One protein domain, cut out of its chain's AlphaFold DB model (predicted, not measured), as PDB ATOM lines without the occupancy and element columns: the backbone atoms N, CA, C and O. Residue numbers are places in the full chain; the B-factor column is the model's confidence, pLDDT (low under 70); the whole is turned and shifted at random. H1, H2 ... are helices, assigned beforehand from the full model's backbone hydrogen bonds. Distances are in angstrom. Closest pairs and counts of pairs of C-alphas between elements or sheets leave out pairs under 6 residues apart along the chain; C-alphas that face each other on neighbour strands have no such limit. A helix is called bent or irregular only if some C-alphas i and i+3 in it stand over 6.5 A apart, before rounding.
ATOM      1  N   GLU A 325     -40.009   8.379  42.177       84.50
ATOM      2  CA  GLU A 325     -38.925   9.126  41.545       84.50
ATOM      3  C   GLU A 325     -37.851   9.532  42.558       84.50
ATOM      4  O   GLU A 325     -36.669   9.292  42.320       84.50
ATOM      5  N   GLU A 326     -38.247  10.069  43.714       84.25
ATOM      6  CA  GLU A 326     -37.324  10.401  44.808       84.25
ATOM      7  C   GLU A 326     -36.591   9.157  45.331       84.25
ATOM      8  O   GLU A 326     -35.365   9.161  45.467       84.25
ATOM      9  N   ALA A 327     -37.327   8.063  45.560       85.69
ATOM     10  CA  ALA A 327     -36.745   6.798  46.001       85.69
ATOM     11  C   ALA A 327     -35.793   6.201  44.954       85.69
ATOM     12  O   ALA A 327     -34.755   5.633  45.300       85.69
ATOM     13  N   LYS A 328     -36.126   6.341  43.668       89.12
ATOM     14  CA  LYS A 328     -35.298   5.876  42.557       89.12
ATOM     15  C   LYS A 328     -33.995   6.665  42.487       89.12
ATOM     16  O   LYS A 328     -32.942   6.044  42.420       89.12
ATOM     17  N   VAL A 329     -34.043   7.995  42.575       90.12
ATOM     18  CA  VAL A 329     -32.837   8.842  42.570       90.12
ATOM     19  C   VAL A 329     -31.896   8.457  43.711       90.12
ATOM     20  O   VAL A 329     -30.705   8.258  43.478       90.12
ATOM     21  N   ALA A 330     -32.420   8.280  44.925       87.00
ATOM     22  CA  ALA A 330     -31.617   7.846  46.068       87.00
ATOM     23  C   ALA A 330     -31.010   6.446  45.859       87.00
ATOM     24  O   ALA A 330     -29.840   6.213  46.156       87.00
ATOM     25  N   THR A 331     -31.782   5.523  45.283       89.56
ATOM     26  CA  THR A 331     -31.316   4.171  44.945       89.56
ATOM     27  C   THR A 331     -30.205   4.191  43.885       89.56
ATOM     28  O   THR A 331     -29.211   3.477  44.023       89.56
ATOM     29  N   ASP A 332     -30.337   5.032  42.856       89.50
ATOM     30  CA  ASP A 332     -29.358   5.174  41.773       89.50
ATOM     31  C   ASP A 332     -28.026   5.744  42.293       89.50
ATOM     32  O   ASP A 332     -26.957   5.295  41.871       89.50
ATOM     33  N   VAL A 333     -28.067   6.678  43.253       89.56
ATOM     34  CA  VAL A 333     -26.864   7.189  43.939       89.56
ATOM     35  C   VAL A 333     -26.132   6.057  44.664       89.56
ATOM     36  O   VAL A 333     -24.937   5.867  44.438       89.56
ATOM     37  N   ILE A 334     -26.853   5.247  45.448       88.56
ATOM     38  CA  ILE A 334     -26.277   4.108  46.183       88.56
ATOM     39  C   ILE A 334     -25.624   3.109  45.220       88.56
ATOM     40  O   ILE A 334     -24.516   2.632  45.462       88.56
ATOM     41  N   PHE A 335     -26.279   2.779  44.107       92.00
ATOM     42  CA  PHE A 335     -25.729   1.827  43.140       92.00
ATOM     43  C   PHE A 335     -24.536   2.377  42.363       92.00
ATOM     44  O   PHE A 335     -23.588   1.628  42.121       92.00
ATOM     45  N   LYS A 336     -24.528   3.676  42.053       90.88
ATOM     46  CA  LYS A 336     -23.380   4.341  41.432       90.88
ATOM     47  C   LYS A 336     -22.153   4.324  42.344       90.88
ATOM     48  O   LYS A 336     -21.065   4.003  41.874       90.88
ATOM     49  N   GLU A 337     -22.321   4.617  43.632       89.31
ATOM     50  CA  GLU A 337     -21.232   4.567  44.621       89.31
ATOM     51  C   GLU A 337     -20.677   3.150  44.812       89.31
ATOM     52  O   GLU A 337     -19.477   2.967  45.008       89.31
ATOM     53  N   LEU A 338     -21.536   2.136  44.693       87.69
ATOM     54  CA  LEU A 338     -21.155   0.727  44.786       87.69
ATOM     55  C   LEU A 338     -20.635   0.135  43.461       87.69
ATOM     56  O   LEU A 338     -20.303  -1.051  43.424       87.69
ATOM     57  N   GLY A 339     -20.574   0.919  42.378       89.75
ATOM     58  CA  GLY A 339     -20.120   0.462  41.059       89.75
ATOM     59  C   GLY A 339     -21.049  -0.560  40.389       89.75
ATOM     60  O   GLY A 339     -20.598  -1.363  39.573       89.75
ATOM     61  N   ILE A 340     -22.338  -0.572  40.740       89.69
ATOM     62  CA  ILE A 340     -23.339  -1.495  40.189       89.69
ATOM     63  C   ILE A 340     -23.938  -0.880  38.922       89.69
ATOM     64  O   ILE A 340     -24.617   0.142  38.981       89.69
ATOM     65  N   ILE A 341     -23.697  -1.520  37.775       81.56
ATOM     66  CA  ILE A 341     -24.088  -1.005  36.450       81.56
ATOM     67  C   ILE A 341     -25.507  -1.454  36.061       81.56
ATOM     68  O   ILE A 341     -26.265  -0.674  35.495       81.56
ATOM     69  N   GLU A 342     -25.897  -2.684  36.415       84.38
ATOM     70  CA  GLU A 342     -27.226  -3.245  36.130       84.38
ATOM     71  C   GLU A 342     -27.888  -3.742  37.425       84.38
ATOM     72  O   GLU A 342     -27.677  -4.887  37.841       84.38
ATOM     73  N   PRO A 343     -28.651  -2.878  38.120       84.88
ATOM     74  CA  PRO A 343     -29.222  -3.222  39.407       84.88
ATOM     75  C   PRO A 343     -30.393  -4.202  39.295       84.88
ATOM     76  O   PRO A 343     -31.340  -4.031  38.531       84.88
ATOM     77  N   THR A 344     -30.355  -5.218  40.145       88.19
ATOM     78  CA  THR A 344     -31.371  -6.262  40.280       88.19
ATOM     79  C   THR A 344     -32.193  -6.068  41.552       88.19
ATOM     80  O   THR A 344     -31.756  -5.448  42.527       88.19
ATOM     81  N   ARG A 345     -33.368  -6.704  41.610       84.75
ATOM     82  CA  ARG A 345     -34.188  -6.759  42.833       84.75
ATOM     83  C   ARG A 345     -33.404  -7.288  44.044       84.75
ATOM     84  O   ARG A 345     -33.606  -6.811  45.157       84.75
ATOM     85  N   THR A 346     -32.518  -8.263  43.840       87.00
ATOM     86  CA  THR A 346     -31.690  -8.837  44.910       87.00
ATOM     87  C   THR A 346     -30.681  -7.822  45.447       87.00
ATOM     88  O   THR A 346     -30.499  -7.728  46.660       87.00
ATOM     89  N   GLN A 347     -30.067  -7.021  44.571       88.88
ATOM     90  CA  GLN A 347     -29.182  -5.932  44.991       88.88
ATOM     91  C   GLN A 347     -29.961  -4.848  45.743       88.88
ATOM     92  O   GLN A 347     -29.521  -4.432  46.810       88.88
ATOM     93  N   TYR A 348     -31.161  -4.474  45.286       87.94
ATOM     94  CA  TYR A 348     -32.023  -3.561  46.045       87.94
ATOM     95  C   TYR A 348     -32.334  -4.093  47.451       87.94
ATOM     96  O   TYR A 348     -32.104  -3.403  48.441       87.94
ATOM     97  N   ALA A 349     -32.769  -5.351  47.572       87.12
ATOM     98  CA  ALA A 349     -33.068  -5.971  48.865       87.12
ATOM     99  C   ALA A 349     -31.859  -6.006  49.820       87.12
ATOM    100  O   ALA A 349     -32.032  -5.972  51.039       87.12
ATOM    101  N   LYS A 350     -30.640  -6.059  49.271       89.12
ATOM    102  CA  LYS A 350     -29.396  -6.045  50.042       89.12
ATOM    103  C   LYS A 350     -29.010  -4.639  50.512       89.12
ATOM    104  O   LYS A 350     -28.545  -4.506  51.640       89.12
ATOM    105  N   TYR A 351     -29.206  -3.616  49.678       86.50
ATOM    106  CA  TYR A 351     -28.627  -2.283  49.891       86.50
ATOM    107  C   TYR A 351     -29.632  -1.182  50.249       86.50
ATOM    108  O   TYR A 351     -29.201  -0.108  50.653       86.50
ATOM    109  N   PHE A 352     -30.950  -1.420  50.198       82.06
ATOM    110  CA  PHE A 352     -31.940  -0.377  50.528       82.06
ATOM    111  C   PHE A 352     -31.785   0.183  51.952       82.06
ATOM    112  O   PHE A 352     -32.141   1.324  52.204       82.06
ATOM    113  N   LYS A 353     -31.232  -0.599  52.891       82.50
ATOM    114  CA  LYS A 353     -30.984  -0.158  54.273       82.50
ATOM    115  C   LYS A 353     -29.883   0.899  54.392       82.50
ATOM    116  O   LYS A 353     -29.767   1.499  55.457       82.50
ATOM    117  N   ASN A 354     -29.095   1.117  53.338       81.94
ATOM    118  CA  ASN A 354     -28.078   2.167  53.300       81.94
ATOM    119  C   ASN A 354     -28.711   3.568  53.296       81.94
ATOM    120  O   ASN A 354     -28.051   4.520  53.698       81.94
ATOM    121  N   ASP A 355     -29.988   3.683  52.914       78.88
ATOM    122  CA  ASP A 355     -30.787   4.889  53.105       78.88
ATOM    123  C   ASP A 355     -32.042   4.563  53.943       78.88
ATOM    124  O   ASP A 355     -32.963   3.884  53.471       78.88
ATOM    125  N   PRO A 356     -32.128   5.061  55.190       76.12
ATOM    126  CA  PRO A 356     -33.283   4.866  56.063       76.12
ATOM    127  C   PRO A 356     -34.627   5.326  55.472       76.12
ATOM    128  O   PRO A 356     -35.667   4.853  55.940       76.12
ATOM    129  N   LYS A 357     -34.641   6.192  54.448       80.50
ATOM    130  CA  LYS A 357     -35.849   6.657  53.740       80.50
ATOM    131  C   LYS A 357     -36.338   5.709  52.648       80.50
ATOM    132  O   LYS A 357     -37.475   5.849  52.192       80.50
ATOM    133  N   LEU A 358     -35.553   4.708  52.248       83.31
ATOM    134  CA  LEU A 358     -35.991   3.731  51.253       83.31
ATOM    135  C   LEU A 358     -36.939   2.685  51.872       83.31
ATOM    136  O   LEU A 358     -36.695   2.182  52.980       83.31
ATOM    137  N   PRO A 359     -38.056   2.337  51.207       81.12
ATOM    138  CA  PRO A 359     -38.938   1.275  51.670       81.12
ATOM    139  C   PRO A 359     -38.350  -0.107  51.355       81.12
ATOM    140  O   PRO A 359     -37.701  -0.314  50.330       81.12
ATOM    141  N   SER A 360     -38.638  -1.094  52.205       80.81
ATOM    142  CA  SER A 360     -38.246  -2.492  51.963       80.81
ATOM    143  C   SER A 360     -38.950  -3.103  50.749       80.81
ATOM    144  O   SER A 360     -38.444  -4.052  50.154       80.81
ATOM    145  N   ASN A 361     -40.113  -2.561  50.370       80.44
ATOM    146  CA  ASN A 361     -40.850  -2.978  49.188       80.44
ATOM    147  C   ASN A 361     -41.452  -1.768  48.441       80.44
ATOM    148  O   ASN A 361     -42.608  -1.416  48.685       80.44
ATOM    149  N   PRO A 362     -40.694  -1.157  47.509       82.62
ATOM    150  CA  PRO A 362     -41.137  -0.000  46.726       82.62
ATOM    151  C   PRO A 362     -42.438  -0.229  45.959       82.62
ATOM    152  O   PRO A 362     -43.229   0.696  45.811       82.62
ATOM    153  N   PHE A 363     -42.685  -1.459  45.496       79.50
ATOM    154  CA  PHE A 363     -43.884  -1.782  44.727       79.50
ATOM    155  C   PHE A 363     -45.157  -1.547  45.548       79.50
ATOM    156  O   PHE A 363     -46.055  -0.856  45.091       79.50
ATOM    157  N   TYR A 364     -45.226  -2.032  46.791       75.50
ATOM    158  CA  TYR A 364     -46.396  -1.769  47.641       75.50
ATOM    159  C   TYR A 364     -46.442  -0.339  48.187       75.50
ATOM    160  O   TYR A 364     -47.517   0.141  48.532       75.50
ATOM    161  N   THR A 365     -45.295   0.335  48.294       77.06
ATOM    162  CA  THR A 365     -45.236   1.711  48.806       77.06
ATOM    163  C   THR A 365     -45.725   2.728  47.776       77.06
ATOM    164  O   THR A 365     -46.448   3.650  48.144       77.06
ATOM    165  N   TYR A 366     -45.383   2.551  46.497       80.31
ATOM    166  CA  TYR A 366     -45.662   3.542  45.450       80.31
ATOM    167  C   TYR A 366     -46.757   3.130  44.462       80.31
ATOM    168  O   TYR A 366     -47.268   3.975  43.730       80.31
ATOM    169  N   HIS A 367     -47.161   1.857  44.437       68.75
ATOM    170  CA  HIS A 367     -48.234   1.374  43.572       68.75
ATOM    171  C   HIS A 367     -49.517   1.169  44.392       68.75
ATOM    172  O   HIS A 367     -49.659   0.193  45.129       68.75
TER     173      HIS A 367
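AT A GLANCE: This is residues 325 to 367 of the 378 residues of an uncharacterized protein of Vibrio anguillarum (UniProt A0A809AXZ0). The longest helix, H1, is met at about a right angle by H2, which touches it at residues 331 to 334, and the short helix H3 sits at one end of the length, touching neither. The 43 printed residues hold three named helices, H1, H2 and H3 in chain order, and no named strand: all helix. The whole is compact, with a radius of gyration of the C-alphas of 9.7 A, and elongated, spanning 28 by 18 by 16 A.

IN THESE COORDINATES: H1, residues 325 to 337, is 18.5 A long and begins at C-alpha 325 (-38.925, 9.126, 41.545). H2, residues 345 to 354, is 15.1 A long; it is irregular, with C-alphas 350 and 353 7.4 A apart. H3, residues 362 to 366, is 5.9 A long and ends at C-alpha 366 (-45.662, 3.542, 45.450).

HOW THE PARTS SIT: H1 touches H2 with residues 331 to 334 alone; their closest C-alphas, of Thr 331 and Phe 352, are 7.2 A apart. Their lines are about perpendicular, at 90 degrees. H1 and H3 are only just apart, at 8.1 A between closest C-alphas. H2 and H3 are apart. Every O i to N i+4 pair is within hydrogen-bond range in H1 and H3, and 4 of 6 in H2.

THE WHOLE: The C-alphas of Gly 339 and His 367, the two farthest apart, are 28.2 A apart. The printed part has no cut, and both links are short. Mean pLDDT of the printed part is 84.6; residue 367 is under 70.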